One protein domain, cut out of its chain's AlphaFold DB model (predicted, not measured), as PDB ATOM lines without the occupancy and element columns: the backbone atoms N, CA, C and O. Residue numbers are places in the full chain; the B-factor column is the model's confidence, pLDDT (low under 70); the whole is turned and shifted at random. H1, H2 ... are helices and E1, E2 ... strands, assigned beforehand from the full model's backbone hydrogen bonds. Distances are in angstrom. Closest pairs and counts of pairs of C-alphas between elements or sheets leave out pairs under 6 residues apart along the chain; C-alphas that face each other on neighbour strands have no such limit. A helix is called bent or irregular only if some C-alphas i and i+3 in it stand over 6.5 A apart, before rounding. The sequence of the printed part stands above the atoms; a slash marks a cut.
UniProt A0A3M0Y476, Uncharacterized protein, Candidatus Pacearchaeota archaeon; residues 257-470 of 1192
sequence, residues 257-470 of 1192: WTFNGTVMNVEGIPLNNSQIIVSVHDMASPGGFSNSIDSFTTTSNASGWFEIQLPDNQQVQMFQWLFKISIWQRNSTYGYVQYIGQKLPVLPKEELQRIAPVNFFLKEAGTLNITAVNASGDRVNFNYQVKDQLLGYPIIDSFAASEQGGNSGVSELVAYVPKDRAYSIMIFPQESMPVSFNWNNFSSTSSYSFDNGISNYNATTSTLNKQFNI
ATOM      1  N   TRP A 257       0.810 -17.067  -6.769       90.25
ATOM      2  CA  TRP A 257       1.650 -18.122  -6.228       90.25
ATOM      3  C   TRP A 257       1.109 -18.581  -4.878       90.25
ATOM      4  O   TRP A 257       0.420 -17.852  -4.165       90.25
ATOM      5  N   THR A 258       1.418 -19.824  -4.528       92.44
ATOM      6  CA  THR A 258       0.881 -20.465  -3.331       92.44
ATOM      7  C   THR A 258       1.885 -20.408  -2.189       92.44
ATOM      8  O   THR A 258       3.012 -20.882  -2.333       92.44
ATOM      9  N   PHE A 259       1.453 -19.895  -1.039       93.38
ATOM     10  CA  PHE A 259       2.169 -20.012   0.227       93.38
ATOM     11  C   PHE A 259       1.440 -20.997   1.145       93.38
ATOM     12  O   PHE A 259       0.212 -20.970   1.258       93.38
ATOM     13  N   ASN A 260       2.182 -21.893   1.790       94.69
ATOM     14  CA  ASN A 260       1.606 -22.941   2.625       94.69
ATOM     15  C   ASN A 260       2.481 -23.265   3.841       94.69
ATOM     16  O   ASN A 260       3.663 -22.920   3.917       94.69
ATOM     17  N   GLY A 261       1.867 -23.917   4.824       93.44
ATOM     18  CA  GLY A 261       2.529 -24.283   6.065       93.44
ATOM     19  C   GLY A 261       1.601 -24.977   7.053       93.44
ATOM     20  O   GLY A 261       0.420 -25.196   6.786       93.44
ATOM     21  N   THR A 262       2.148 -25.314   8.218       94.12
ATOM     22  CA  THR A 262       1.407 -25.925   9.329       94.12
ATOM     23  C   THR A 262       1.528 -25.064  10.576       94.12
ATOM     24  O   THR A 262       2.624 -24.658  10.942       94.12
ATOM     25  N   VAL A 263       0.410 -24.808  11.250       94.38
ATOM     26  CA  VAL A 263       0.330 -24.060  12.506       94.38
ATOM     27  C   VAL A 263       0.195 -25.030  13.679       94.38
ATOM     28  O   VAL A 263      -0.707 -25.869  13.701       94.38
ATOM     29  N   MET A 264       1.075 -24.911  14.667       92.38
ATOM     30  CA  MET A 264       1.141 -25.745  15.870       92.38
ATOM     31  C   MET A 264       1.344 -24.875  17.117       92.38
ATOM     32  O   MET A 264       1.743 -23.720  17.013       92.38
ATOM     33  N   ASN A 265       1.085 -25.414  18.308       89.19
ATOM     34  CA  ASN A 265       1.549 -24.807  19.560       89.19
ATOM     35  C   ASN A 265       3.018 -25.174  19.838       89.19
ATOM     36  O   ASN A 265       3.601 -25.997  19.131       89.19
ATOM     37  N   VAL A 266       3.616 -24.602  20.886       81.62
ATOM     38  CA  VAL A 266       5.020 -24.863  21.260       81.62
ATOM     39  C   VAL A 266       5.316 -26.326  21.629       81.62
ATOM     40  O   VAL A 266       6.467 -26.749  21.552       81.62
ATOM     41  N   GLU A 267       4.302 -27.125  21.971       81.38
ATOM     42  CA  GLU A 267       4.418 -28.573  22.190       81.38
ATOM     43  C   GLU A 267       4.347 -29.407  20.892       81.38
ATOM     44  O   GLU A 267       4.504 -30.629  20.936       81.38
ATOM     45  N   GLY A 268       4.126 -28.777  19.733       80.69
ATOM     46  CA  GLY A 268       4.014 -29.445  18.431       80.69
ATOM     47  C   GLY A 268       2.634 -30.043  18.138       80.69
ATOM     48  O   GLY A 268       2.507 -30.893  17.257       80.69
ATOM     49  N   ILE A 269       1.597 -29.627  18.867       88.12
ATOM     50  CA  ILE A 269       0.205 -30.020  18.623       88.12
ATOM     51  C   ILE A 269      -0.391 -29.081  17.563       88.12
ATOM     52  O   ILE A 269      -0.348 -27.863  17.755       88.12
ATOM     53  N   PRO A 270      -0.979 -29.599  16.469       92.94
ATOM     54  CA  PRO A 270      -1.588 -28.760  15.442       92.94
ATOM     55  C   PRO A 270      -2.762 -27.910  15.941       92.94
ATOM     56  O   PRO A 270      -3.611 -28.379  16.701       92.94
ATOM     57  N   LEU A 271      -2.830 -26.665  15.468       93.38
ATOM     58  CA  LEU A 271      -3.846 -25.686  15.852       93.38
ATOM     59  C   LEU A 271      -4.841 -25.453  14.710       93.38
ATOM     60  O   LEU A 271      -4.500 -24.867  13.683       93.38
ATOM     61  N   ASN A 272      -6.091 -25.876  14.913       93.88
ATOM     62  CA  ASN A 272      -7.195 -25.688  13.966       93.88
ATOM     63  C   ASN A 272      -7.785 -24.270  14.025       93.88
ATOM     64  O   ASN A 272      -7.854 -23.684  15.106       93.88
ATOM     65  N   ASN A 273      -8.292 -23.753  12.903       93.31
ATOM     66  CA  ASN A 273      -8.902 -22.423  12.793       93.31
ATOM     67  C   ASN A 273      -7.979 -21.281  13.264       93.31
ATOM     68  O   ASN A 273      -8.443 -20.274  13.804       93.31
ATOM     69  N   SER A 274      -6.668 -21.436  13.088       95.00
ATOM     70  CA  SER A 274      -5.725 -20.329  13.246       95.00
ATOM     71  C   SER A 274      -5.866 -19.419  12.033       95.00
ATOM     72  O   SER A 274      -5.931 -19.916  10.915       95.00
ATOM     73  N   GLN A 275      -5.951 -18.111  12.241       95.00
ATOM     74  CA  GLN A 275      -6.032 -17.102  11.193       95.00
ATOM     75  C   GLN A 275      -4.616 -16.748  10.730       95.00
ATOM     76  O   GLN A 275      -3.780 -16.358  11.545       95.00
ATOM     77  N   ILE A 276      -4.357 -16.897   9.435       95.38
ATOM     78  CA  ILE A 276      -3.108 -16.513   8.777       95.38
ATOM     79  C   ILE A 276      -3.425 -15.287   7.931       95.38
ATOM     80  O   ILE A 276      -4.314 -15.355   7.085       95.38
ATOM     81  N   ILE A 277      -2.704 -14.193   8.147       94.31
ATOM     82  CA  ILE A 277      -2.807 -12.955   7.377       94.31
ATOM     83  C   ILE A 277      -1.454 -12.683   6.740       94.31
ATOM     84  O   ILE A 277      -0.426 -12.699   7.418       94.31
ATOM     85  N   VAL A 278      -1.458 -12.423   5.440       92.81
ATOM     86  CA  VAL A 278      -0.279 -12.017   4.685       92.81
ATOM     87  C   VAL A 278      -0.552 -10.642   4.092       92.81
ATOM     88  O   VAL A 278      -1.345 -10.510   3.161       92.81
ATOM     89  N   SER A 279       0.078  -9.616   4.657       89.81
ATOM     90  CA  SER A 279       0.001  -8.242   4.156       89.81
ATOM     91  C   SER A 279       1.025  -8.028   3.048       89.81
ATOM     92  O   SER A 279       2.176  -8.445   3.188       89.81
ATOM     93  N   VAL A 280       0.614  -7.376   1.967       87.38
ATOM     94  CA  VAL A 280       1.465  -7.004   0.834       87.38
ATOM     95  C   VAL A 280       1.893  -5.555   0.998       87.38
ATOM     96  O   VAL A 280       1.084  -4.692   1.325       87.38
ATOM     97  N   HIS A 281       3.169  -5.298   0.775       80.31
ATOM     98  CA  HIS A 281       3.833  -4.035   1.039       80.31
ATOM     99  C   HIS A 281       4.630  -3.584  -0.190       80.31
ATOM    100  O   HIS A 281       5.248  -4.412  -0.862       80.31
ATOM    101  N   ASP A 282       4.640  -2.276  -0.466       74.75
ATOM    102  CA  ASP A 282       5.466  -1.691  -1.533       74.75
ATOM    103  C   ASP A 282       6.868  -1.325  -1.022       74.75
ATOM    104  O   ASP A 282       7.015  -0.801   0.085       74.75
ATOM    105  N   MET A 283       7.899  -1.535  -1.838       65.56
ATOM    106  CA  MET A 283       9.248  -1.026  -1.586       65.56
ATOM    107  C   MET A 283       9.269   0.494  -1.794       65.56
ATOM    108  O   MET A 283       9.563   0.984  -2.882       65.56
ATOM    109  N   ALA A 284       8.972   1.267  -0.747       53.34
ATOM    110  CA  ALA A 284       9.255   2.700  -0.760       53.34
ATOM    111  C   ALA A 284      10.780   2.943  -0.715       53.34
ATOM    112  O   ALA A 284      11.519   2.151  -0.132       53.34
ATOM    113  N   SER A 285      11.231   4.031  -1.357       40.78
ATOM    114  CA  SER A 285      12.619   4.531  -1.440       40.78
ATOM    115  C   SER A 285      13.488   4.318  -0.183       40.78
ATOM    116  O   SER A 285      12.961   4.275   0.929       40.78
ATOM    117  N   PRO A 286      14.832   4.273  -0.325       34.41
ATOM    118  CA  PRO A 286      15.741   3.964   0.779       34.41
ATOM    119  C   PRO A 286      15.562   4.955   1.940       34.41
ATOM    120  O   PRO A 286      15.890   6.133   1.804       34.41
ATOM    121  N   GLY A 287      15.020   4.476   3.068       39.44
ATOM    122  CA  GLY A 287      14.913   5.252   4.308       39.44
ATOM    123  C   GLY A 287      13.606   5.160   5.107       39.44
ATOM    124  O   GLY A 287      13.507   5.849   6.119       39.44
ATOM    125  N   GLY A 288      12.606   4.351   4.736       42.69
ATOM    126  CA  GLY A 288      11.381   4.262   5.546       42.69
ATOM    127  C   GLY A 288      10.467   3.086   5.225       42.69
ATOM    128  O   GLY A 288      10.361   2.660   4.080       42.69
ATOM    129  N   PHE A 289       9.827   2.559   6.272       49.03
ATOM    130  CA  PHE A 289       8.961   1.379   6.266       49.03
ATOM    131  C   PHE A 289       7.899   1.403   5.154       49.03
ATOM    132  O   PHE A 289       7.202   2.392   4.945       49.03
ATOM    133  N   SER A 290       7.751   0.266   4.477       56.50
ATOM    134  CA  SER A 290       6.797   0.024   3.395       56.50
ATOM    135  C   SER A 290       5.334   0.190   3.827       56.50
ATOM    136  O   SER A 290       4.883  -0.496   4.753       56.50
ATOM    137  N   ASN A 291       4.550   1.004   3.115       63.56
ATOM    138  CA  ASN A 291       3.098   1.073   3.316       63.56
ATOM    139  C   ASN A 291       2.441  -0.262   2.926       63.56
ATOM    140  O   ASN A 291       2.792  -0.859   1.909       63.56
ATOM    141  N   SER A 292       1.504  -0.743   3.750       73.94
ATOM    142  CA  SER A 292       0.676  -1.908   3.410       73.94
ATOM    143  C   SER A 292      -0.284  -1.517   2.288       73.94
ATOM    144  O   SER A 292      -1.012  -0.539   2.432       73.94
ATOM    145  N   ILE A 293      -0.289  -2.283   1.202       78.81
ATOM    146  CA  ILE A 293      -1.177  -2.107   0.046       78.81
ATOM    147  C   ILE A 293      -2.495  -2.844   0.297       78.81
ATOM    148  O   ILE A 293      -3.568  -2.255   0.239       78.81
ATOM    149  N   ASP A 294      -2.400  -4.136   0.617       85.56
ATOM    150  CA  ASP A 294      -3.544  -5.028   0.815       85.56
ATOM    151  C   ASP A 294      -3.154  -6.205   1.727       85.56
ATOM    152  O   ASP A 294      -1.987  -6.350   2.102       85.56
ATOM    153  N   SER A 295      -4.103  -7.059   2.106       90.38
ATOM    154  CA  SER A 295      -3.829  -8.259   2.895       90.38
ATOM    155  C   SER A 295      -4.716  -9.440   2.519       90.38
ATOM    156  O   SER A 295      -5.926  -9.314   2.362       90.38
ATOM    157  N   PHE A 296      -4.111 -10.621   2.460       92.38
ATOM    158  CA  PHE A 296      -4.781 -11.879   2.163       92.38
ATOM    159  C   PHE A 296      -4.912 -12.691   3.446       92.38
ATOM    160  O   PHE A 296      -3.973 -12.762   4.237       92.38
ATOM    161  N   THR A 297      -6.067 -13.320   3.662       95.31
ATOM    162  CA  THR A 297      -6.334 -14.103   4.875       95.31
ATOM    163  C   THR A 297      -6.777 -15.523   4.539       95.31
ATOM    164  O   THR A 297      -7.601 -15.722   3.652       95.31
ATOM    165  N   THR A 298      -6.290 -16.507   5.292       96.31
ATOM    166  CA  THR A 298      -6.792 -17.891   5.283       96.31
ATOM    167  C   THR A 298      -6.882 -18.436   6.712       96.31
ATOM    168  O   THR A 298      -6.486 -17.769   7.672       96.31
ATOM    169  N   THR A 299      -7.396 -19.655   6.871       96.25
ATOM    170  CA  THR A 299      -7.429 -20.356   8.160       96.25
ATOM    171  C   THR A 299      -6.841 -21.756   8.068       96.25
ATOM    172  O   THR A 299      -7.054 -22.450   7.074       96.25
ATOM    173  N   SER A 300      -6.157 -22.200   9.122       96.50
ATOM    174  CA  SER A 300      -5.656 -23.573   9.217       96.50
ATOM    175  C   SER A 300      -6.773 -24.598   9.441       96.50
ATOM    176  O   SER A 300      -7.788 -24.313  10.077       96.50
ATOM    177  N   ASN A 301      -6.563 -25.820   8.950       95.88
ATOM    178  CA  ASN A 301      -7.458 -26.958   9.146       95.88
ATOM    179  C   ASN A 301      -7.132 -27.755  10.433       95.88
ATOM    180  O   ASN A 301      -6.268 -27.381  11.226       95.88
ATOM    181  N   ALA A 302      -7.795 -28.903  10.633       94.25
ATOM    182  CA  ALA A 302      -7.626 -29.742  11.825       94.25
ATOM    183  C   ALA A 302      -6.203 -30.294  12.035       94.25
ATOM    184  O   ALA A 302      -5.828 -30.570  13.172       94.25
ATOM    185  N   SER A 303      -5.409 -30.448  10.969       94.19
ATOM    186  CA  SER A 303      -3.994 -30.825  11.059       94.19
ATOM    187  C   SER A 303      -3.069 -29.612  11.153       94.19
ATOM    188  O   SER A 303      -1.866 -29.767  10.982       94.19
ATOM    189  N   GLY A 304      -3.610 -28.410  11.384       93.94
ATOM    190  CA  GLY A 304      -2.868 -27.151  11.404       93.94
ATOM    191  C   GLY A 304      -2.462 -26.645  10.020       93.94
ATOM    192  O   GLY A 304      -1.903 -25.559   9.918       93.94
ATOM    193  N   TRP A 305      -2.743 -27.389   8.952       96.62
ATOM    194  CA  TRP A 305      -2.302 -27.054   7.600       96.62
ATOM    195  C   TRP A 305      -3.107 -25.888   7.026       96.62
ATOM    196  O   TRP A 305      -4.332 -25.855   7.170       96.62
ATOM    197  N   PHE A 306      -2.433 -24.965   6.345       96.31
ATOM    198  CA  PHE A 306      -3.054 -23.884   5.587       96.31
ATOM    199  C   PHE A 306      -2.423 -23.743   4.201       96.31
ATOM    200  O   PHE A 306      -1.267 -24.100   3.971       96.31
ATOM    201  N   GLU A 307      -3.198 -23.157   3.299       96.19
ATOM    202  CA  GLU A 307      -2.763 -22.740   1.975       96.19
ATOM    203  C   GLU A 307      -3.398 -21.379   1.667       96.19
ATOM    204  O   GLU A 307      -4.572 -21.149   1.984       96.19
ATOM    205  N   ILE A 308      -2.614 -20.466   1.098       94.50
ATOM    206  CA  ILE A 308      -3.064 -19.140   0.684       94.50
ATOM    207  C   ILE A 308      -2.497 -18.801  -0.693       94.50
ATOM    208  O   ILE A 308      -1.318 -19.029  -0.963       94.50
ATOM    209  N   GLN A 309      -3.353 -18.274  -1.570       93.56
ATOM    210  CA  GLN A 309      -2.940 -17.739  -2.865       93.56
ATOM    211  C   GLN A 309      -2.587 -16.268  -2.691       93.56
ATOM    212  O   GLN A 309      -3.379 -15.496  -2.149       93.56
ATOM    213  N   LEU A 310      -1.388 -15.907  -3.127       91.81
ATOM    214  CA  LEU A 310      -0.833 -14.567  -3.027       91.81
ATOM    215  C   LEU A 310      -0.582 -14.011  -4.426       91.81
ATOM    216  O   LEU A 310      -0.315 -14.782  -5.355       91.81
ATOM    217  N   PRO A 311      -0.674 -12.686  -4.588       88.31
ATOM    218  CA  PRO A 311      -0.498 -12.054  -5.879       88.31
ATOM    219  C   PRO A 311       0.957 -12.193  -6.340       88.31
ATOM    220  O   PRO A 311       1.898 -12.143  -5.539       88.31
ATOM    221  N   ASP A 312       1.133 -12.396  -7.638       83.75
ATOM    222  CA  ASP A 312       2.426 -12.463  -8.301       83.75
ATOM    223  C   ASP A 312       2.578 -11.234  -9.206       83.75
ATOM    224  O   ASP A 312       1.771 -11.016 -10.107       83.75
ATOM    225  N   ASN A 313       3.566 -10.381  -8.931       71.75
ATOM    226  CA  ASN A 313       3.861  -9.231  -9.785       71.75
ATOM    227  C   ASN A 313       5.074  -9.558 -10.649       71.75
ATOM    228  O   ASN A 313       6.216  -9.519 -10.191       71.75
ATOM    229  N   GLN A 314       4.818  -9.888 -11.906       63.28
ATOM    230  CA  GLN A 314       5.826 -10.246 -12.896       63.28
ATOM    231  C   GLN A 314       6.392  -9.014 -13.626       63.28
ATOM    232  O   GLN A 314       7.334  -9.149 -14.410       63.28
ATOM    233  N   GLN A 315       5.834  -7.813 -13.414       57.06
ATOM    234  CA  GLN A 315       6.080  -6.657 -14.283       57.06
ATOM    235  C   GLN A 315       7.129  -5.636 -13.821       57.06
ATOM    236  O   GLN A 315       7.412  -4.719 -14.594       57.06
ATOM    237  N   VAL A 316       7.754  -5.733 -12.639       51.44
ATOM    238  CA  VAL A 316       8.520  -4.573 -12.137       51.44
ATOM    239  C   VAL A 316       9.909  -4.910 -11.596       51.44
ATOM    240  O   VAL A 316      10.101  -5.240 -10.434       51.44
ATOM    241  N   GLN A 317      10.920  -4.684 -12.440       44.47
ATOM    242  CA  GLN A 317      12.353  -4.708 -12.095       44.47
ATOM    243  C   GLN A 317      12.788  -3.607 -11.099       44.47
ATOM    244  O   GLN A 317      13.974  -3.489 -10.806       44.47
ATOM    245  N   MET A 318      11.861  -2.777 -10.602       42.84
ATOM    246  CA  MET A 318      12.162  -1.618  -9.745       42.84
ATOM    247  C   MET A 318      11.293  -1.493  -8.478       42.84
ATOM    248  O   MET A 318      11.639  -0.686  -7.625       42.84
ATOM    249  N   PHE A 319      10.224  -2.290  -8.318       53.09
ATOM    250  CA  PHE A 319       9.332  -2.265  -7.145       53.09
ATOM    251  C   PHE A 319       8.870  -3.696  -6.830       53.09
ATOM    252  O   PHE A 319       7.860  -4.166  -7.353       53.09
ATOM    253  N   GLN A 320       9.657  -4.433  -6.043       66.75
ATOM    254  CA  GLN A 320       9.279  -5.781  -5.608       66.75
ATOM    255  C   GLN A 320       8.250  -5.681  -4.478       66.75
ATOM    256  O   GLN A 320       8.474  -4.970  -3.498       66.75
ATOM    257  N   TRP A 321       7.127  -6.395  -4.598       79.25
ATOM    258  CA  TRP A 321       6.201  -6.551  -3.479       79.25
ATOM    259  C   TRP A 321       6.843  -7.390  -2.380       79.25
ATOM    260  O   TRP A 321       7.377  -8.472  -2.630       79.25
ATOM    261  N   LEU A 322       6.748  -6.890  -1.153       82.62
ATOM    262  CA  LEU A 322       7.190  -7.582   0.046       82.62
ATOM    263  C   LEU A 322       5.968  -8.090   0.820       82.62
ATOM    264  O   LEU A 322       4.894  -7.492   0.795       82.62
ATOM    265  N   PHE A 323       6.128  -9.198   1.532       86.31
ATOM    266  CA  PHE A 323       5.059  -9.912   2.214       86.31
ATOM    267  C   PHE A 323       5.345  -9.999   3.712       86.31
ATOM    268  O   PHE A 323       6.408 -10.451   4.136       86.31
ATOM    269  N   LYS A 324       4.378  -9.595   4.535       86.75
ATOM    270  CA  LYS A 324       4.444  -9.693   5.995       86.75
ATOM    271  C   LYS A 324       3.442 -10.721   6.493       86.75
ATOM    272  O   LYS A 324       2.236 -10.542   6.335       86.75
ATOM    273  N   ILE A 325       3.936 -11.768   7.142       89.50
ATOM    274  CA  ILE A 325       3.106 -12.847   7.686       89.50
ATOM    275  C   ILE A 325       2.743 -12.532   9.142       89.50
ATOM    276  O   ILE A 325       3.602 -12.186   9.950       89.50
ATOM    277  N   SER A 326       1.464 -12.661   9.486       90.31
ATOM    278  CA  SER A 326       0.929 -12.558  10.847       90.31
ATOM    279  C   SER A 326      -0.031 -13.715  11.105       90.31
ATOM    280  O   SER A 326      -0.924 -13.970  10.302       90.31
ATOM    281  N   ILE A 327       0.147 -14.436  12.214       93.31
ATOM    282  CA  ILE A 327      -0.656 -15.627  12.524       93.31
ATOM    283  C   ILE A 327      -1.158 -15.547  13.959       93.31
ATOM    284  O   ILE A 327      -0.371 -15.323  14.877       93.31
ATOM    285  N   TRP A 328      -2.450 -15.782  14.171       93.50
ATOM    286  CA  TRP A 328      -3.031 -15.905  15.507       93.50
ATOM    287  C   TRP A 328      -4.209 -16.870  15.540       93.50
ATOM    288  O   TRP A 328      -4.896 -17.077  14.547       93.50
ATOM    289  N   GLN A 329      -4.500 -17.432  16.707       93.81
ATOM    290  CA  GLN A 329      -5.652 -18.302  16.922       93.81
ATOM    291  C   GLN A 329      -6.546 -17.725  18.015       93.81
ATOM    292  O   GLN A 329      -6.071 -17.350  19.090       93.81
ATOM    293  N   ARG A 330      -7.855 -17.685  17.761       90.81
ATOM    294  CA  ARG A 330      -8.851 -17.276  18.757       90.81
ATOM    295  C   ARG A 330      -9.413 -18.480  19.491       90.81
ATOM    296  O   ARG A 330      -9.657 -19.530  18.899       90.81
ATOM    297  N   ASN A 331      -9.683 -18.299  20.776       87.62
ATOM    298  CA  ASN A 331     -10.443 -19.265  21.542       87.62
ATOM    299  C   ASN A 331     -11.887 -19.315  21.013       87.62
ATOM    300  O   ASN A 331     -12.575 -18.296  20.976       87.62
ATOM    301  N   SER A 332     -12.363 -20.502  20.642       81.69
ATOM    302  CA  SER A 332     -13.696 -20.687  20.053       81.69
ATOM    303  C   SER A 332     -14.855 -20.397  21.012       81.69
ATOM    304  O   SER A 332     -15.967 -20.146  20.557       81.69
ATOM    305  N   THR A 333     -14.617 -20.436  22.326       82.75
ATOM    306  CA  THR A 333     -15.646 -20.222  23.357       82.75
ATOM    307  C   THR A 333     -15.748 -18.753  23.762       82.75
ATOM    308  O   THR A 333     -16.848 -18.245  23.957       82.75
ATOM    309  N   TYR A 334     -14.610 -18.065  23.880       78.19
ATOM    310  CA  TYR A 334     -14.541 -16.723  24.470       78.19
ATOM    311  C   TYR A 334     -14.105 -15.620  23.490       78.19
ATOM    312  O   TYR A 334     -14.163 -14.445  23.837       78.19
ATOM    313  N   GLY A 335     -13.646 -15.964  22.281       81.75
ATOM    314  CA  GLY A 335     -13.330 -15.012  21.206       81.75
ATOM    315  C   GLY A 335     -12.012 -14.229  21.336       81.75
ATOM    316  O   GLY A 335     -11.613 -13.556  20.378       81.75
ATOM    317  N   TYR A 336     -11.302 -14.324  22.466       85.38
ATOM    318  CA  TYR A 336      -9.979 -13.709  22.639       85.38
ATOM    319  C   TYR A 336      -8.887 -14.484  21.890       85.38
ATOM    320  O   TYR A 336      -9.034 -15.677  21.615       85.38
ATOM    321  N   VAL A 337      -7.789 -13.807  21.548       89.50
ATOM    322  CA  VAL A 337      -6.620 -14.446  20.928       89.50
ATOM    323  C   VAL A 337      -5.904 -15.281  21.983       89.50
ATOM    324  O   VAL A 337      -5.411 -14.744  22.969       89.50
ATOM    325  N   GLN A 338      -5.891 -16.596  21.789       90.94
ATOM    326  CA  GLN A 338      -5.281 -17.554  22.709       90.94
ATOM    327  C   GLN A 338      -3.833 -17.854  22.336       90.94
ATOM    328  O   GLN A 338      -3.023 -18.084  23.228       90.94
ATOM    329  N   TYR A 339      -3.514 -17.844  21.041       92.88
ATOM    330  CA  TYR A 339      -2.177 -18.123  20.534       92.88
ATOM    331  C   TYR A 339      -1.764 -17.088  19.484       92.88
ATOM    332  O   TYR A 339      -2.595 -16.659  18.682       92.88
ATOM    333  N   ILE A 340      -0.492 -16.699  19.480       92.19
ATOM    334  CA  ILE A 340       0.093 -15.688  18.592       92.19
ATOM    335  C   ILE A 340       1.426 -16.195  18.036       92.19
ATOM    336  O   ILE A 340       2.204 -16.841  18.745       92.19
ATOM    337  N   GLY A 341       1.659 -15.958  16.748       87.69
ATOM    338  CA  GLY A 341       2.920 -16.271  16.085       87.69
ATOM    339  C   GLY A 341       3.989 -15.240  16.428       87.69
ATOM    340  O   GLY A 341       3.688 -14.158  16.937       87.69
ATOM    341  N   GLN A 342       5.248 -15.556  16.137       79.81
ATOM    342  CA  GLN A 342       6.303 -14.557  16.267       79.81
ATOM    343  C   GLN A 342       6.086 -13.398  15.289       79.81
ATOM    344  O   GLN A 342       5.516 -13.576  14.207       79.81
ATOM    345  N   LYS A 343       6.566 -12.207  15.650       75.31
ATOM    346  CA  LYS A 343       6.540 -11.069  14.735       75.31
ATOM    347  C   LYS A 343       7.660 -11.225  13.710       75.31
ATOM    348  O   LYS A 343       8.825 -11.299  14.079       75.31
ATOM    349  N   LEU A 344       7.286 -11.270  12.437       76.75
ATOM    350  CA  LEU A 344       8.212 -11.444  11.324       76.75
ATOM    351  C   LEU A 344       8.488 -10.111  10.615       76.75
ATOM    352  O   LEU A 344       7.589  -9.257  10.557       76.75
ATOM    353  N   PRO A 345       9.702  -9.929  10.061       73.69
ATOM    354  CA  PRO A 345       9.967  -8.847   9.126       73.69
ATOM    355  C   PRO A 345       9.148  -9.032   7.841       73.69
ATOM    356  O   PRO A 345       8.553 -10.084   7.593       73.69
ATOM    357  N   VAL A 346       9.109  -7.985   7.023       77.31
ATOM    358  CA  VAL A 346       8.550  -8.074   5.672       77.31
ATOM    359  C   VAL A 346       9.584  -8.768   4.780       77.31
ATOM    360  O   VAL A 346      10.760  -8.414   4.828       77.31
ATOM    361  N   LEU A 347       9.172  -9.774   4.007       80.38
ATOM    362  CA  LEU A 347      10.063 -10.641   3.231       80.38
ATOM    363  C   LEU A 347       9.711 -10.622   1.740       80.38
ATOM    364  O   LEU A 347       8.528 -10.550   1.403       80.38
ATOM    365  N   PRO A 348      10.695 -10.725   0.834       82.75
ATOM    366  CA  PRO A 348      10.418 -10.872  -0.588       82.75
ATOM    367  C   PRO A 348       9.808 -12.250  -0.896       82.75
ATOM    368  O   PRO A 348       9.935 -13.207  -0.123       82.75
ATOM    369  N   LYS A 349       9.139 -12.352  -2.048       84.00
ATOM    370  CA  LYS A 349       8.477 -13.580  -2.516       84.00
ATOM    371  C   LYS A 349       9.436 -14.766  -2.576       84.00
ATOM    372  O   LYS A 349       9.084 -15.861  -2.143       84.00
ATOM    373  N   GLU A 350      10.628 -14.550  -3.120       82.31
ATOM    374  CA  GLU A 350      11.637 -15.581  -3.371       82.31
ATOM    375  C   GLU A 350      12.010 -16.296  -2.071       82.31
ATOM    376  O   GLU A 350      12.098 -17.522  -2.037       82.31
ATOM    377  N   GLU A 351      12.134 -15.537  -0.980       80.62
ATOM    378  CA  GLU A 351      12.420 -16.077   0.344       80.62
ATOM    379  C   GLU A 351      11.256 -16.901   0.892       80.62
ATOM    380  O   GLU A 351      11.466 -18.008   1.387       80.62
ATOM    381  N   LEU A 352      10.015 -16.424   0.748       83.62
ATOM    382  CA  LEU A 352       8.837 -17.173   1.193       83.62
ATOM    383  C   LEU A 352       8.624 -18.473   0.408       83.62
ATOM    384  O   LEU A 352       8.224 -19.483   0.988       83.62
ATOM    385  N   GLN A 353       8.910 -18.469  -0.895       84.81
ATOM    386  CA  GLN A 353       8.843 -19.673  -1.724       84.81
ATOM    387  C   GLN A 353       9.955 -20.667  -1.383       84.81
ATOM    388  O   GLN A 353       9.715 -21.873  -1.402       84.81
ATOM    389  N   ARG A 354      11.150 -20.172  -1.045       81.88
ATOM    390  CA  ARG A 354      12.299 -20.997  -0.651       81.88
ATOM    391  C   ARG A 354      12.052 -21.760   0.650       81.88
ATOM    392  O   ARG A 354      12.487 -22.901   0.766       81.88
ATOM    393  N   ILE A 355      11.355 -21.148   1.610       77.50
ATOM    394  CA  ILE A 355      11.118 -21.746   2.937       77.50
ATOM    395  C   ILE A 355       9.844 -22.592   3.043       77.50
ATOM    396  O   ILE A 355       9.716 -23.358   3.998       77.50
ATOM    397  N   ALA A 356       8.883 -22.445   2.130       82.00
ATOM    398  CA  ALA A 356       7.620 -23.175   2.200       82.00
ATOM    399  C   ALA A 356       7.797 -24.677   1.865       82.00
ATOM    400  O   ALA A 356       8.532 -25.009   0.932       82.00
ATOM    401  N   PRO A 357       7.102 -25.607   2.560       85.69
ATOM    402  CA  PRO A 357       6.157 -25.380   3.657       85.69
ATOM    403  C   PRO A 357       6.845 -25.101   5.003       85.69
ATOM    404  O   PRO A 357       7.745 -25.830   5.416       85.69
ATOM    405  N   VAL A 358       6.349 -24.103   5.744       85.50
ATOM    406  CA  VAL A 358       6.891 -23.718   7.064       85.50
ATOM    407  C   VAL A 358       6.034 -24.266   8.207       85.50
ATOM    408  O   VAL A 358       4.804 -24.248   8.150       85.50
ATOM    409  N   ASN A 359       6.683 -24.712   9.283       87.50
ATOM    410  CA  ASN A 359       6.031 -25.061  10.544       87.50
ATOM    411  C   ASN A 359       6.038 -23.855  11.494       87.50
ATOM    412  O   ASN A 359       7.074 -23.532  12.069       87.50
ATOM    413  N   PHE A 360       4.884 -23.216  11.675       90.31
ATOM    414  CA  PHE A 360       4.697 -22.089  12.585       90.31
ATOM    415  C   PHE A 360       4.273 -22.570  13.970       90.31
ATOM    416  O   PHE A 360       3.227 -23.199  14.126       90.31
ATOM    417  N   PHE A 361       5.063 -22.235  14.982       88.75
ATOM    418  CA  PHE A 361       4.805 -22.529  16.383       88.75
ATOM    419  C   PHE A 361       4.302 -21.264  17.073       88.75
ATOM    420  O   PHE A 361       5.016 -20.270  17.193       88.75
ATOM    421  N   LEU A 362       3.054 -21.292  17.524       91.00
ATOM    422  CA  LEU A 362       2.441 -20.169  18.214       91.00
ATOM    423  C   LEU A 362       2.605 -20.329  19.723       91.00
ATOM    424  O   LEU A 362       2.419 -21.411  20.288       91.00
ATOM    425  N   LYS A 363       2.889 -19.207  20.379       89.06
ATOM    426  CA  LYS A 363       2.931 -19.091  21.836       89.06
ATOM    427  C   LYS A 363       1.573 -18.667  22.365       89.06
ATOM    428  O   LYS A 363       0.800 -18.032  21.652       89.06
ATOM    429  N   GLU A 364       1.280 -18.999  23.617       91.19
ATOM    430  CA  GLU A 364       0.078 -18.484  24.268       91.19
ATOM    431  C   GLU A 364       0.125 -16.947  24.324       91.19
ATOM    432  O   GLU A 364       1.161 -16.357  24.632       91.19
ATOM    433  N   ALA A 365      -0.993 -16.301  24.011       92.75
ATOM    434  CA  ALA A 365      -1.071 -14.861  23.823       92.75
ATOM    435  C   ALA A 365      -1.672 -14.146  25.040       92.75
ATOM    436  O   ALA A 365      -2.596 -14.633  25.696       92.75
ATOM    437  N   GLY A 366      -1.144 -12.960  25.312       93.19
ATOM    438  CA  GLY A 366      -1.756 -11.918  26.115       93.19
ATOM    439  C   GLY A 366      -2.299 -10.808  25.216       93.19
ATOM    440  O   GLY A 366      -1.799 -10.576  24.113       93.19
ATOM    441  N   THR A 367      -3.339 -10.120  25.680       94.12
ATOM    442  CA  THR A 367      -3.895  -8.944  24.996       94.12
ATOM    443  C   THR A 367      -3.570  -7.691  25.797       94.12
ATOM    444  O   THR A 367      -3.875  -7.619  26.986       94.12
ATOM    445  N   LEU A 368      -2.973  -6.700  25.143       94.69
ATOM    446  CA  LEU A 368      -2.772  -5.353  25.661       94.69
ATOM    447  C   LEU A 368      -3.851  -4.454  25.054       94.69
ATOM    448  O   LEU A 368      -3.832  -4.206  23.851       94.69
ATOM    449  N   ASN A 369      -4.789  -3.988  25.871       95.44
ATOM    450  CA  ASN A 369      -5.714  -2.920  25.519       95.44
ATOM    451  C   ASN A 369      -5.233  -1.624  26.181       95.44
ATOM    452  O   ASN A 369      -5.316  -1.479  27.406       95.44
ATOM    453  N   ILE A 370      -4.697  -0.716  25.368       95.50
ATOM    454  CA  ILE A 370      -4.090   0.535  25.811       95.50
ATOM    455  C   ILE A 370      -4.949   1.716  25.382       95.50
ATOM    456  O   ILE A 370      -5.319   1.855  24.215       95.50
ATOM    457  N   THR A 371      -5.233   2.597  26.335       95.38
ATOM    458  CA  THR A 371      -5.997   3.831  26.122       95.38
ATOM    459  C   THR A 371      -5.362   4.968  26.919       95.38
ATOM    460  O   THR A 371      -4.631   4.708  27.876       95.38
ATOM    461  N   ALA A 372      -5.627   6.221  26.555       94.12
ATOM    462  CA  ALA A 372      -5.130   7.390  27.277       94.12
ATOM    463  C   ALA A 372      -6.257   8.399  27.516       94.12
ATOM    464  O   ALA A 372      -7.085   8.620  26.627       94.12
ATOM    465  N   VAL A 373      -6.283   9.003  28.707       93.44
ATOM    466  CA  VAL A 373      -7.257  10.033  29.094       93.44
ATOM    467  C   VAL A 373      -6.577  11.256  29.700       93.44
ATOM    468  O   VAL A 373      -5.602  11.121  30.444       93.44
ATOM    469  N   ASN A 374      -7.093  12.446  29.388       91.50
ATOM    470  CA  ASN A 374      -6.616  13.707  29.963       91.50
ATOM    471  C   ASN A 374      -7.245  14.002  31.341       91.50
ATOM    472  O   ASN A 374      -8.001  13.200  31.891       91.50
ATOM    473  N   ALA A 375      -6.949  15.182  31.893       88.38
ATOM    474  CA  ALA A 375      -7.436  15.621  33.204       88.38
ATOM    475  C   ALA A 375      -8.970  15.723  33.311       88.38
ATOM    476  O   ALA A 375      -9.512  15.612  34.410       88.38
ATOM    477  N   SER A 376      -9.667  15.916  32.186       91.44
ATOM    478  CA  SER A 376     -11.135  15.942  32.117       91.44
ATOM    479  C   SER A 376     -11.749  14.539  32.031       91.44
ATOM    480  O   SER A 376     -12.958  14.393  32.198       91.44
ATOM    481  N   GLY A 377     -10.928  13.508  31.793       88.81
ATOM    482  CA  GLY A 377     -11.361  12.133  31.542       88.81
ATOM    483  C   GLY A 377     -11.669  11.829  30.071       88.81
ATOM    484  O   GLY A 377     -12.122  10.724  29.767       88.81
ATOM    485  N   ASP A 378     -11.418  12.771  29.159       91.38
ATOM    486  CA  ASP A 378     -11.650  12.588  27.725       91.38
ATOM    487  C   ASP A 378     -10.534  11.748  27.095       91.38
ATOM    488  O   ASP A 378      -9.371  11.841  27.498       91.38
ATOM    489  N   ARG A 379     -10.873  10.928  26.088       91.94
ATOM    490  CA  ARG A 379      -9.889  10.121  25.349       91.94
ATOM    491  C   ARG A 379      -8.996  10.993  24.477       91.94
ATOM    492  O   ARG A 379      -9.491  11.848  23.748       91.94
ATOM    493  N   VAL A 380      -7.700  10.692  24.491       91.69
ATOM    494  CA  VAL A 380      -6.678  11.415  23.723       91.69
ATOM    495  C   VAL A 380      -5.985  10.474  22.747       91.69
ATOM    496  O   VAL A 380      -5.775   9.299  23.051       91.69
ATOM    497  N   ASN A 381      -5.617  10.998  21.578       91.12
ATOM    498  CA  ASN A 381      -4.825  10.260  20.603       91.12
ATOM    499  C   ASN A 381      -3.353  10.198  21.030       91.12
ATOM    500  O   ASN A 381      -2.782  11.178  21.515       91.12
ATOM    501  N   PHE A 382      -2.717   9.054  20.801       90.00
ATOM    502  CA  PHE A 382      -1.317   8.827  21.146       90.00
ATOM    503  C   PHE A 382      -0.602   7.987  20.085       90.00
ATOM    504  O   PHE A 382      -1.192   7.114  19.448       90.00
ATOM    505  N   ASN A 383       0.693   8.245  19.921       89.44
ATOM    506  CA  ASN A 383       1.620   7.293  19.309       89.44
ATOM    507  C   ASN A 383       2.143   6.348  20.396       89.44
ATOM    508  O   ASN A 383       1.981   6.622  21.586       89.44
ATOM    509  N   TYR A 384       2.748   5.223  20.027       87.25
ATOM    510  CA  TYR A 384       3.150   4.227  21.020       87.25
ATOM    511  C   TYR A 384       4.336   3.375  20.579       87.25
ATOM    512  O   TYR A 384       4.604   3.216  19.390       87.25
ATOM    513  N   GLN A 385       4.996   2.788  21.577       85.00
ATOM    514  CA  GLN A 385       5.958   1.697  21.465       85.00
ATOM    515  C   GLN A 385       5.657   0.647  22.531       85.00
ATOM    516  O   GLN A 385       5.483   0.963  23.705       85.00
ATOM    517  N   VAL A 386       5.644  -0.613  22.122       85.75
ATOM    518  CA  VAL A 386       5.647  -1.786  22.990       85.75
ATOM    519  C   VAL A 386       6.943  -2.529  22.708       85.75
ATOM    520  O   VAL A 386       7.146  -3.029  21.601       85.75
ATOM    521  N   LYS A 387       7.826  -2.586  23.699       79.25
ATOM    522  CA  LYS A 387       9.111  -3.286  23.652       79.25
ATOM    523  C   LYS A 387       9.006  -4.581  24.450       79.25
ATOM    524  O   LYS A 387       8.416  -4.589  25.531       79.25
ATOM    525  N   ASP A 388       9.567  -5.663  23.927       77.56
ATOM    526  CA  ASP A 388       9.848  -6.854  24.734       77.56
ATOM    527  C   ASP A 388      11.109  -6.551  25.552       77.56
ATOM    528  O   ASP A 388      12.140  -6.193  24.982       77.56
ATOM    529  N   GLN A 389      11.023  -6.640  26.881       72.31
ATOM    530  CA  GLN A 389      12.140  -6.295  27.767       72.31
ATOM    531  C   GLN A 389      13.358  -7.206  27.579       72.31
ATOM    532  O   GLN A 389      14.457  -6.799  27.931       72.31
ATOM    533  N   LEU A 390      13.183  -8.419  27.038       67.88
ATOM    534  CA  LEU A 390      14.313  -9.290  26.723       67.88
ATOM    535  C   LEU A 390      15.012  -8.878  25.421       67.88
ATOM    536  O   LEU A 390      16.213  -9.088  25.290       67.88
ATOM    537  N   LEU A 391      14.264  -8.334  24.456       64.31
ATOM    538  CA  LEU A 391      14.788  -8.012  23.126       64.31
ATOM    539  C   LEU A 391      15.355  -6.589  23.028       64.31
ATOM    540  O   LEU A 391      16.118  -6.314  22.112       64.31
ATOM    541  N   GLY A 392      14.954  -5.676  23.916       53.19
ATOM    542  CA  GLY A 392      15.458  -4.294  23.965       53.19
ATOM    543  C   GLY A 392      14.833  -3.335  22.936       53.19
ATOM    544  O   GLY A 392      14.651  -2.149  23.224       53.19
ATOM    545  N   TYR A 393      14.378  -3.835  21.779       62.34
ATOM    546  CA  TYR A 393      13.768  -3.032  20.708       62.34
ATOM    547  C   TYR A 393      12.219  -3.095  20.655       62.34
ATOM    548  O   TYR A 393      11.598  -4.034  21.170       62.34
ATOM    549  N   PRO A 394      11.544  -2.096  20.033       67.81
ATOM    550  CA  PRO A 394      10.094  -2.116  19.826       67.81
ATOM    551  C   PRO A 394       9.628  -3.316  18.997       67.81
ATOM    552  O   PRO A 394       9.997  -3.489  17.839       67.81
ATOM    553  N   ILE A 395       8.742  -4.125  19.578       74.44
ATOM    554  CA  ILE A 395       8.052  -5.207  18.876       74.44
ATOM    555  C   ILE A 395       6.696  -4.762  18.341       74.44
ATOM    556  O   ILE A 395       6.112  -5.474  17.537       74.44
ATOM    557  N   ILE A 396       6.148  -3.621  18.751       79.69
ATOM    558  CA  ILE A 396       4.954  -3.004  18.157       79.69
ATOM    559  C   ILE A 396       5.103  -1.498  18.337       79.69
ATOM    560  O   ILE A 396       5.358  -1.042  19.444       79.69
ATOM    561  N   ASP A 397       4.929  -0.725  17.279       78.88
ATOM    562  CA  ASP A 397       5.037   0.725  17.333       78.88
ATOM    563  C   ASP A 397       4.135   1.372  16.282       78.88
ATOM    564  O   ASP A 397       3.625   0.702  15.377       78.88
ATOM    565  N   SER A 398       3.905   2.672  16.447       78.56
ATOM    566  CA  SER A 398       3.222   3.495  15.457       78.56
ATOM    567  C   SER A 398       3.720   4.932  15.538       78.56
ATOM    568  O   SER A 398       3.302   5.690  16.414       78.56
ATOM    569  N   PHE A 399       4.580   5.306  14.588       69.06
ATOM    570  CA  PHE A 399       5.026   6.681  14.335       69.06
ATOM    571  C   PHE A 399       4.889   6.979  12.844       69.06
ATOM    572  O   PHE A 399       5.877   7.045  12.118       69.06
ATOM    573  N   ALA A 400       3.663   7.104  12.339       53.25
ATOM    574  CA  ALA A 400       3.502   7.525  10.954       53.25
ATOM    575  C   ALA A 400       3.920   9.000  10.825       53.25
ATOM    576  O   ALA A 400       3.348   9.888  11.463       53.25
ATOM    577  N   ALA A 401       4.940   9.253  10.005       40.22
ATOM    578  CA  ALA A 401       5.295  10.590   9.567       40.22
ATOM    579  C   ALA A 401       4.242  11.050   8.553       40.22
ATOM    580  O   ALA A 401       4.265  10.647   7.394       40.22
ATOM    581  N   SER A 402       3.293  11.887   8.965       37.56
ATOM    582  CA  SER A 402       2.505  12.620   7.976       37.56
ATOM    583  C   SER A 402       3.391  13.720   7.380       37.56
ATOM    584  O   SER A 402       3.854  14.592   8.121       37.56
ATOM    585  N   GLU A 403       3.567  13.747   6.059       38.47
ATOM    586  CA  GLU A 403       4.276  14.822   5.336       38.47
ATOM    587  C   GLU A 403       3.602  16.210   5.478       38.47
ATOM    588  O   GLU A 403       4.114  17.217   4.994       38.47
ATOM    589  N   GLN A 404       2.455  16.290   6.163       34.72
ATOM    590  CA  GLN A 404       1.649  17.504   6.333       34.72
ATOM    591  C   GLN A 404       1.173  17.736   7.781       34.72
ATOM    592  O   GLN A 404       0.081  18.257   7.991       34.72
ATOM    593  N   GLY A 405       1.963  17.365   8.797       37.44
ATOM    594  CA  GLY A 405       1.699  17.758  10.195       37.44
ATOM    595  C   GLY A 405       0.327  17.340  10.761       37.44
ATOM    596  O   GLY A 405      -0.227  18.039  11.607       37.44
ATOM    597  N   GLY A 406      -0.236  16.230  10.281       41.16
ATOM    598  CA  GLY A 406      -1.528  15.681  10.682       41.16
ATOM    599  C   GLY A 406      -1.424  14.596  11.761       41.16
ATOM    600  O   GLY A 406      -0.571  13.709  11.720       41.16
ATOM    601  N   ASN A 407      -2.353  14.661  12.719       53.00
ATOM    602  CA  ASN A 407      -2.571  13.709  13.810       53.00
ATOM    603  C   ASN A 407      -2.593  12.241  13.342       53.00
ATOM    604  O   ASN A 407      -3.624  11.751  12.896       53.00
ATOM    605  N   SER A 408      -1.481  11.527  13.528       63.62
ATOM    606  CA  SER A 408      -1.357  10.100  13.180       63.62
ATOM    607  C   SER A 408      -1.468   9.146  14.384       63.62
ATOM    608  O   SER A 408      -1.178   7.959  14.266       63.62
ATOM    609  N   GLY A 409      -1.879   9.659  15.551       74.19
ATOM    610  CA  GLY A 409      -2.041   8.869  16.776       74.19
ATOM    611  C   GLY A 409      -3.370   8.112  16.839       74.19
ATOM    612  O   GLY A 409      -4.378   8.562  16.291       74.19
ATOM    613  N   VAL A 410      -3.386   6.990  17.559       87.06
ATOM    614  CA  VAL A 410      -4.579   6.161  17.802       87.06
ATOM    615  C   VAL A 410      -5.266   6.553  19.111       87.06
ATOM    616  O   VAL A 410      -4.608   7.012  20.040       87.06
ATOM    617  N   SER A 411      -6.583   6.357  19.213       90.00
ATOM    618  CA  SER A 411      -7.352   6.571  20.458       90.00
ATOM    619  C   SER A 411      -7.467   5.311  21.335       90.00
ATOM    620  O   SER A 411      -7.837   5.388  22.514       90.00
ATOM    621  N   GLU A 412      -7.164   4.145  20.762       92.19
ATOM    622  CA  GLU A 412      -7.096   2.839  21.417       92.19
ATOM    623  C   GLU A 412      -6.137   1.930  20.644       92.19
ATOM    624  O   GLU A 412      -6.134   1.915  19.413       92.19
ATOM    625  N   LEU A 413      -5.342   1.157  21.379       91.75
ATOM    626  CA  LEU A 413      -4.481   0.115  20.838       91.75
ATOM    627  C   LEU A 413      -4.911  -1.229  21.416       91.75
ATOM    628  O   LEU A 413      -4.849  -1.427  22.627       91.75
ATOM    629  N   VAL A 414      -5.261  -2.171  20.541       91.94
ATOM    630  CA  VAL A 414      -5.419  -3.586  20.895       91.94
ATOM    631  C   VAL A 414      -4.277  -4.364  20.257       91.94
ATOM    632  O   VAL A 414      -4.264  -4.594  19.049       91.94
ATOM    633  N   ALA A 415      -3.312  -4.758  21.078       89.94
ATOM    634  CA  ALA A 415      -2.132  -5.501  20.664       89.94
ATOM    635  C   ALA A 415      -2.139  -6.919  21.250       89.94
ATOM    636  O   ALA A 415      -2.539  -7.130  22.395       89.94
ATOM    637  N   TYR A 416      -1.658  -7.888  20.470       90.75
ATOM    638  CA  TYR A 416      -1.479  -9.272  20.907       90.75
ATOM    639  C   TYR A 416       0.010  -9.568  21.033       90.75
ATOM    640  O   TYR A 416       0.775  -9.307  20.105       90.75
ATOM    641  N   VAL A 417       0.413 -10.104  22.180       90.38
ATOM    642  CA  VAL A 417       1.821 -10.332  22.519       90.38
ATOM    643  C   VAL A 417       1.998 -11.691  23.206       90.38
ATOM    644  O   VAL A 417       1.058 -12.157  23.852       90.38
ATOM    645  N   PRO A 418       3.149 -12.370  23.075       88.88
ATOM    646  CA  PRO A 418       3.431 -13.590  23.834       88.88
ATOM    647  C   PRO A 418       3.278 -13.413  25.354       88.88
ATOM    648  O   PRO A 418       3.807 -12.492  25.961       88.88
ATOM    649  N   LYS A 419       2.551 -14.305  26.026       89.19
ATOM    650  CA  LYS A 419       2.275 -14.142  27.463       89.19
ATOM    651  C   LYS A 419       3.458 -14.525  28.373       89.19
ATOM    652  O   LYS A 419       3.411 -14.265  29.570       89.19
ATOM    653  N   ASP A 420       4.483 -15.182  27.827       83.75
ATOM    654  CA  ASP A 420       5.690 -15.663  28.518       83.75
ATOM    655  C   ASP A 420       6.803 -14.603  28.617       83.75
ATOM    656  O   ASP A 420       7.926 -14.922  29.005       83.75
ATOM    657  N   ARG A 421       6.506 -13.348  28.262       81.00
ATOM    658  CA  ARG A 421       7.461 -12.235  28.215       81.00
ATOM    659  C   ARG A 421       7.002 -11.057  29.074       81.00
ATOM    660  O   ARG A 421       5.832 -10.948  29.451       81.00
ATOM    661  N   ALA A 422       7.944 -10.161  29.349       85.44
ATOM    662  CA  ALA A 422       7.691  -8.876  29.984       85.44
ATOM    663  C   ALA A 422       7.774  -7.751  28.948       85.44
ATOM    664  O   ALA A 422       8.604  -7.780  28.042       85.44
ATOM    665  N   TYR A 423       6.912  -6.752  29.100       87.19
ATOM    666  CA  TYR A 423       6.729  -5.677  28.138       87.19
ATOM    667  C   TYR A 423       6.924  -4.315  28.774       87.19
ATOM    668  O   TYR A 423       6.406  -4.027  29.850       87.19
ATOM    669  N   SER A 424       7.631  -3.461  28.052       86.88
ATOM    670  CA  SER A 424       7.735  -2.032  28.294       86.88
ATOM    671  C   SER A 424       6.791  -1.331  27.322       86.88
ATOM    672  O   SER A 424       6.903  -1.503  26.109       86.88
ATOM    673  N   ILE A 425       5.811  -0.597  27.840       89.19
ATOM    674  CA  ILE A 425       4.810   0.112  27.042       89.19
ATOM    675  C   ILE A 425       5.043   1.600  27.252       89.19
ATOM    676  O   ILE A 425       4.894   2.086  28.367       89.19
ATOM    677  N   MET A 426       5.378   2.325  26.193       87.38
ATOM    678  CA  MET A 426       5.492   3.778  26.199       87.38
ATOM    679  C   MET A 426       4.475   4.368  25.227       87.38
ATOM    680  O   MET A 426       4.361   3.917  24.088       87.38
ATOM    681  N   ILE A 427       3.744   5.387  25.669       89.50
ATOM    682  CA  ILE A 427       2.867   6.174  24.803       89.50
ATOM    683  C   ILE A 427       3.385   7.607  24.693       89.50
ATOM    684  O   ILE A 427       3.939   8.157  25.643       89.50
ATOM    685  N   PHE A 428       3.163   8.211  23.533       88.06
ATOM    686  CA  PHE A 428       3.506   9.586  23.180       88.06
ATOM    687  C   PHE A 428       2.189  10.327  22.907       88.06
ATOM    688  O   PHE A 428       1.728  10.378  21.759       88.06
ATOM    689  N   PRO A 429       1.503  10.791  23.964       88.31
ATOM    690  CA  PRO A 429       0.223  11.475  23.838       88.31
ATOM    691  C   PRO A 429       0.398  12.898  23.294       88.31
ATOM    692  O   PRO A 429       1.438  13.522  23.466       88.31
ATOM    693  N   GLN A 430      -0.647  13.444  22.672       81.56
ATOM    694  CA  GLN A 430      -0.599  14.793  22.079       81.56
ATOM    695  C   GLN A 430      -0.567  15.939  23.099       81.56
ATOM    696  O   GLN A 430      -0.106  17.031  22.783       81.56
ATOM    697  N   GLU A 431      -1.070  15.702  24.310       81.81
ATOM    698  CA  GLU A 431      -1.291  16.740  25.329       81.81
ATOM    699  C   GLU A 431      -0.347  16.614  26.538       81.81
ATOM    700  O   GLU A 431      -0.503  17.324  27.529       81.81
ATOM    701  N   SER A 432       0.614  15.689  26.498       86.38
ATOM    702  CA  SER A 432       1.493  15.397  27.631       86.38
ATOM    703  C   SER A 432       2.849  14.883  27.156       86.38
ATOM    704  O   SER A 432       3.016  14.509  25.997       86.38
ATOM    705  N   MET A 433       3.832  14.866  28.054       84.19
ATOM    706  CA  MET A 433       5.097  14.178  27.793       84.19
ATOM    707  C   MET A 433       4.866  12.665  27.614       84.19
ATOM    708  O   MET A 433       3.841  12.145  28.068       84.19
ATOM    709  N   PRO A 434       5.809  11.931  27.001       87.44
ATOM    710  CA  PRO A 434       5.689  10.486  26.924       87.44
ATOM    711  C   PRO A 434       5.658   9.868  28.325       87.44
ATOM    712  O   PRO A 434       6.401  10.274  29.220       87.44
ATOM    713  N   VAL A 435       4.776   8.888  28.510       86.94
ATOM    714  CA  VAL A 435       4.594   8.151  29.768       86.94
ATOM    715  C   VAL A 435       4.685   6.664  29.501       86.94
ATOM    716  O   VAL A 435       4.422   6.202  28.386       86.94
ATOM    717  N   SER A 436       5.075   5.904  30.517       87.31
ATOM    718  CA  SER A 436       5.415   4.506  30.332       87.31
ATOM    719  C   SER A 436       4.896   3.600  31.441       87.31
ATOM    720  O   SER A 436       4.513   4.039  32.521       87.31
ATOM    721  N   PHE A 437       4.799   2.312  31.131       88.00
ATOM    722  CA  PHE A 437       4.276   1.287  32.016       88.00
ATOM    723  C   PHE A 437       4.943  -0.052  31.710       88.00
ATOM    724  O   PHE A 437       4.985  -0.487  30.560       88.00
ATOM    725  N   ASN A 438       5.425  -0.729  32.751       88.75
ATOM    726  CA  ASN A 438       5.970  -2.077  32.636       88.75
ATOM    727  C   ASN A 438       4.903  -3.120  32.965       88.75
ATOM    728  O   ASN A 438       4.245  -3.053  34.004       88.75
ATOM    729  N   TRP A 439       4.776  -4.123  32.103       91.31
ATOM    730  CA  TRP A 439       3.863  -5.240  32.266       91.31
ATOM    731  C   TRP A 439       4.602  -6.578  32.215       91.31
ATOM    732  O   TRP A 439       5.083  -6.990  31.167       91.31
ATOM    733  N   ASN A 440       4.642  -7.292  33.335       89.75
ATOM    734  CA  ASN A 440       5.340  -8.576  33.473       89.75
ATOM    735  C   ASN A 440       4.469  -9.673  34.115       89.75
ATOM    736  O   ASN A 440       4.989 -10.699  34.545       89.75
ATOM    737  N   ASN A 441       3.150  -9.463  34.202       87.25
ATOM    738  CA  ASN A 441       2.270 -10.267  35.059       87.25
ATOM    739  C   ASN A 441       1.183 -11.046  34.300       87.25
ATOM    740  O   ASN A 441       0.126 -11.360  34.845       87.25
ATOM    741  N   PHE A 442       1.433 -11.393  33.035       89.25
ATOM    742  CA  PHE A 442       0.534 -12.272  32.278       89.25
ATOM    743  C   PHE A 442       0.412 -13.687  32.869       89.25
ATOM    744  O   PHE A 442      -0.524 -14.410  32.530       89.25
ATOM    745  N   SER A 443       1.341 -14.089  33.738       86.12
ATOM    746  CA  SER A 443       1.327 -15.375  34.440       86.12
ATOM    747  C   SER A 443       0.403 -15.399  35.666       86.12
ATOM    748  O   SER A 443       0.189 -16.471  36.238       86.12
ATOM    749  N   SER A 444      -0.164 -14.255  36.074       87.94
ATOM    750  CA  SER A 444      -1.098 -14.192  37.200       87.94
ATOM    751  C   SER A 444      -2.352 -15.028  36.936       87.94
ATOM    752  O   SER A 444      -3.027 -14.882  35.921       87.94
ATOM    753  N   THR A 445      -2.724 -15.862  37.908       90.69
ATOM    754  CA  THR A 445      -3.937 -16.697  37.853       90.69
ATOM    755  C   THR A 445      -5.193 -15.982  38.355       90.69
ATOM    756  O   THR A 445      -6.285 -16.546  38.297       90.69
ATOM    757  N   SER A 446      -5.060 -14.755  38.866       93.81
ATOM    758  CA  SER A 446      -6.158 -13.973  39.445       93.81
ATOM    759  C   SER A 446      -6.309 -12.629  38.739       93.81
ATOM    760  O   SER A 446      -5.319 -11.950  38.464       93.81
ATOM    761  N   SER A 447      -7.556 -12.238  38.466       94.06
ATOM    762  CA  SER A 447      -7.887 -10.898  37.970       94.06
ATOM    763  C   SER A 447      -7.761  -9.868  39.091       94.06
ATOM    764  O   SER A 447      -8.099 -10.159  40.239       94.06
ATOM    765  N   TYR A 448      -7.315  -8.661  38.759       93.94
ATOM    766  CA  TYR A 448      -7.160  -7.577  39.726       93.94
ATOM    767  C   TYR A 448      -7.306  -6.208  39.065       93.94
ATOM    768  O   TYR A 448      -7.084  -6.046  37.863       93.94
ATOM    769  N   SER A 449      -7.670  -5.215  39.869       92.38
ATOM    770  CA  SER A 449      -7.601  -3.806  39.486       92.38
ATOM    771  C   SER A 449      -6.311  -3.205  40.017       92.38
ATOM    772  O   SER A 449      -5.811  -3.625  41.060       92.38
ATOM    773  N   PHE A 450      -5.777  -2.226  39.300       88.69
ATOM    774  CA  PHE A 450      -4.652  -1.440  39.791       88.69
ATOM    775  C   PHE A 450      -5.144  -0.446  40.849       88.69
ATOM    776  O   PHE A 450      -6.316  -0.062  40.841       88.69
ATOM    777  N   ASP A 451      -4.245   0.012  41.721       79.38
ATOM    778  CA  ASP A 451      -4.574   0.947  42.811       79.38
ATOM    779  C   ASP A 451      -5.202   2.261  42.308       79.38
ATOM    780  O   ASP A 451      -5.952   2.918  43.026       79.38
ATOM    781  N   ASN A 452      -4.949   2.620  41.044       73.88
ATOM    782  CA  ASN A 452      -5.516   3.793  40.380       73.88
ATOM    783  C   ASN A 452      -6.989   3.637  39.942       73.88
ATOM    784  O   ASN A 452      -7.599   4.615  39.514       73.88
ATOM    785  N   GLY A 453      -7.563   2.429  39.993       81.88
ATOM    786  CA  GLY A 453      -8.967   2.132  39.673       81.88
ATOM    787  C   GLY A 453      -9.380   2.219  38.194       81.88
ATOM    788  O   GLY A 453     -10.451   1.722  37.849       81.88
ATOM    789  N   ILE A 454      -8.560   2.804  37.316       88.31
ATOM    790  CA  ILE A 454      -8.855   2.993  35.878       88.31
ATOM    791  C   ILE A 454      -8.278   1.888  34.988       88.31
ATOM    792  O   ILE A 454      -8.659   1.749  33.829       88.31
ATOM    793  N   SER A 455      -7.352   1.092  35.523       94.12
ATOM    794  CA  SER A 455      -6.750  -0.049  34.833       94.12
ATOM    795  C   SER A 455      -7.123  -1.358  35.523       94.12
ATOM    796  O   SER A 455      -7.337  -1.402  36.738       94.12
ATOM    797  N   ASN A 456      -7.168  -2.451  34.764       95.81
ATOM    798  CA  ASN A 456      -7.429  -3.788  35.299       95.81
ATOM    799  C   ASN A 456      -6.778  -4.883  34.452       95.81
ATOM    800  O   ASN A 456      -6.506  -4.700  33.267       95.81
ATOM    801  N   TYR A 457      -6.560  -6.035  35.074       96.19
ATOM    802  CA  TYR A 457      -6.128  -7.256  34.414       96.19
ATOM    803  C   TYR A 457      -7.175  -8.357  34.590       96.19
ATOM    804  O   TYR A 457      -7.632  -8.629  35.704       96.19
ATOM    805  N   ASN A 458      -7.528  -9.013  33.484       93.75
ATOM    806  CA  ASN A 458      -8.396 -10.180  33.461       93.75
ATOM    807  C   ASN A 458      -7.571 -11.448  33.206       93.75
ATOM    808  O   ASN A 458      -7.128 -11.683  32.082       93.75
ATOM    809  N   ALA A 459      -7.421 -12.288  34.234       92.06
ATOM    810  CA  ALA A 459      -6.656 -13.532  34.155       92.06
ATOM    811  C   ALA A 459      -7.329 -14.619  33.297       92.06
ATOM    812  O   ALA A 459      -6.651 -15.499  32.782       92.06
ATOM    813  N   THR A 460      -8.655 -14.568  33.107       89.75
ATOM    814  CA  THR A 460      -9.368 -15.559  32.273       89.75
ATOM    815  C   THR A 460      -9.072 -15.358  30.788       89.75
ATOM    816  O   THR A 460      -8.941 -16.327  30.047       89.75
ATOM    817  N   THR A 461      -8.960 -14.103  30.350       90.12
ATOM    818  CA  THR A 461      -8.706 -13.742  28.945       90.12
ATOM    819  C   THR A 461      -7.273 -13.267  28.701       90.12
ATOM    820  O   THR A 461      -6.965 -12.807  27.603       90.12
ATOM    821  N   SER A 462      -6.410 -13.310  29.722       92.69
ATOM    822  CA  SER A 462      -5.060 -12.732  29.713       92.69
ATOM    823  C   SER A 462      -5.033 -11.309  29.141       92.69
ATOM    824  O   SER A 462      -4.174 -10.970  28.330       92.69
ATOM    825  N   THR A 463      -6.017 -10.482  29.504       93.69
ATOM    826  CA  THR A 463      -6.183  -9.134  28.943       93.69
ATOM    827  C   THR A 463      -5.806  -8.079  29.969       93.69
ATOM    828  O   THR A 463      -6.431  -7.990  31.026       93.69
ATOM    829  N   LEU A 464      -4.809  -7.261  29.641       95.88
ATOM    830  CA  LEU A 464      -4.499  -6.032  30.353       95.88
ATOM    831  C   LEU A 464      -5.297  -4.888  29.726       95.88
ATOM    832  O   LEU A 464      -5.054  -4.537  28.578       95.88
ATOM    833  N   ASN A 465      -6.191  -4.272  30.493       95.81
ATOM    834  CA  ASN A 465      -6.780  -2.981  30.157       95.81
ATOM    835  C   ASN A 465      -5.995  -1.898  30.901       95.81
ATOM    836  O   ASN A 465      -6.246  -1.649  32.084       95.81
ATOM    837  N   LYS A 466      -5.023  -1.283  30.225       94.88
ATOM    838  CA  LYS A 466      -4.221  -0.185  30.768       94.88
ATOM    839  C   LYS A 466      -4.723   1.132  30.189       94.88
ATOM    840  O   LYS A 466      -4.563   1.423  29.008       94.88
ATOM    841  N   GLN A 467      -5.328   1.937  31.051       94.56
ATOM    842  CA  GLN A 467      -5.675   3.317  30.752       94.56
ATOM    843  C   GLN A 467      -4.638   4.230  31.402       94.56
ATOM    844  O   GLN A 467      -4.507   4.236  32.626       94.56
ATOM    845  N   PHE A 468      -3.887   4.959  30.582       93.25
ATOM    846  CA  PHE A 468      -2.939   5.969  31.035       93.25
ATOM    847  C   PHE A 468      -3.680   7.247  31.414       93.25
ATOM    848  O   PHE A 468      -4.426   7.799  30.601       93.25
ATOM    849  N   ASN A 469      -3.442   7.742  32.627       91.50
ATOM    850  CA  ASN A 469      -3.831   9.100  32.992       91.50
ATOM    851  C   ASN A 469      -2.688  10.056  32.640       91.50
ATOM    852  O   ASN A 469      -1.702  10.158  33.368       91.50
ATOM    853  N   ILE A 470      -2.826  10.767  31.522       91.19
ATOM    854  CA  ILE A 470      -1.758  11.627  30.998       91.19
ATOM    855  C   ILE A 470      -1.740  13.019  31.638       91.19
ATOM    856  O   ILE A 470      -1.013  13.896  31.169       91.19
TER     857      ILE A 470
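AT A GLANCE: This is residues 257 to 470 of the 1192 residues of an uncharacterized protein of Candidatus Pacearchaeota archaeon (UniProt A0A3M0Y476). Look for two strand-built lobes joined by one long, bent strand, E7. In the first, E1 to E6 and the beginning of E7 curve round into a flattened ring, nearly closed where E3 nears E4, with short helix H1 packed outside on E1 and E5; in the second, the far part of E7 with E10, E13 and E14 is one layer of a sandwich, partly face to face with the antiparallel layer E9, E8, E11, E12. The 214 printed residues hold 14 strands and one helix, in the order E1 to E6, H1, E7 to E14; the class is mostly strand, and the larger sheet is branched and mixed. The whole is compact, with a radius of gyration of the C-alphas of 19.0 A and spans of 54 by 46 by 28 A.

HOW THE PARTS SIT: Start at E1, residues 257 to 265: E4, residues 305 to 311, lies on one side, antiparallel (N 259 and O 308, 2.9 A), and E7, residues 358 to 373, on the other, parallel (N 264 and O 360, 2.8 A). E2, residues 274 to 281, forms a hairpin with E3, residues 292 to 299 (N 278 and O 296, 2.8 A), and is antiparallel to E5, residues 322 to 330, at 159 degrees (N 277 and O 326, 2.8 A). The closest C-alphas of E3 and E4, Thr 298 and Ile 308, are 6.1 A apart. E5 forms a hairpin with E6, residues 337 to 340 (N 329 and O 339, 2.9 A), and E6 is antiparallel to E7 (N 340 and O 363, 2.9 A). H1, residues 349 to 355, is on this sheet at a height of 7.9 A, only just over none of its strands, with 2 C-alphas falling on E1; its O i to N i+4 pairs are all within hydrogen-bond range. E7 bends by 60 degrees at residue 361; farther on it pairs with E10, residues 412 to 418, antiparallel (N 368 and O 415, 2.8 A), and E14, residues 463 to 469, parallel (N 369 and O 464, 2.8 A). E13, residues 456 to 458, forms a hairpin with E14 (N 456 and O 465, 2.9 A). In the second sheet, E8, residues 382 to 388, and E9, residues 394 to 398, form a hairpin (N 386 and O 396, 2.7 A), as do E11, residues 423 to 429, and E12, residues 435 to 439 (N 425 and O 437, 2.8 A); E8 and E11 are antiparallel (N 385 and O 426, 2.8 A). The two sheets form a sandwich, face to face, the facing parts 10.3 A centre to centre; E3 and E12, for instance, are apart.

IN THESE COORDINATES: Find C-alpha 257 at (1.650, -18.122, -6.228), where E1 begins its 26.6 A. E7 runs 42.7 A to C-alpha 373 at (-7.257, 10.033, 29.094), E5 26.5 A and H1 10.2 A. E14 ends at C-alpha 469, (-3.831, 9.100, 32.992).

THE WHOLE: The C-alphas farthest apart, Gln 315 and Asp 451, are 58.6 A from each other. The printed part has no cut; the links E9 to E10 and E12 to E13 are long. Confidence is under 70 at residues 283 to 291, 314 to 320, 390 to 394 and 399 to 408.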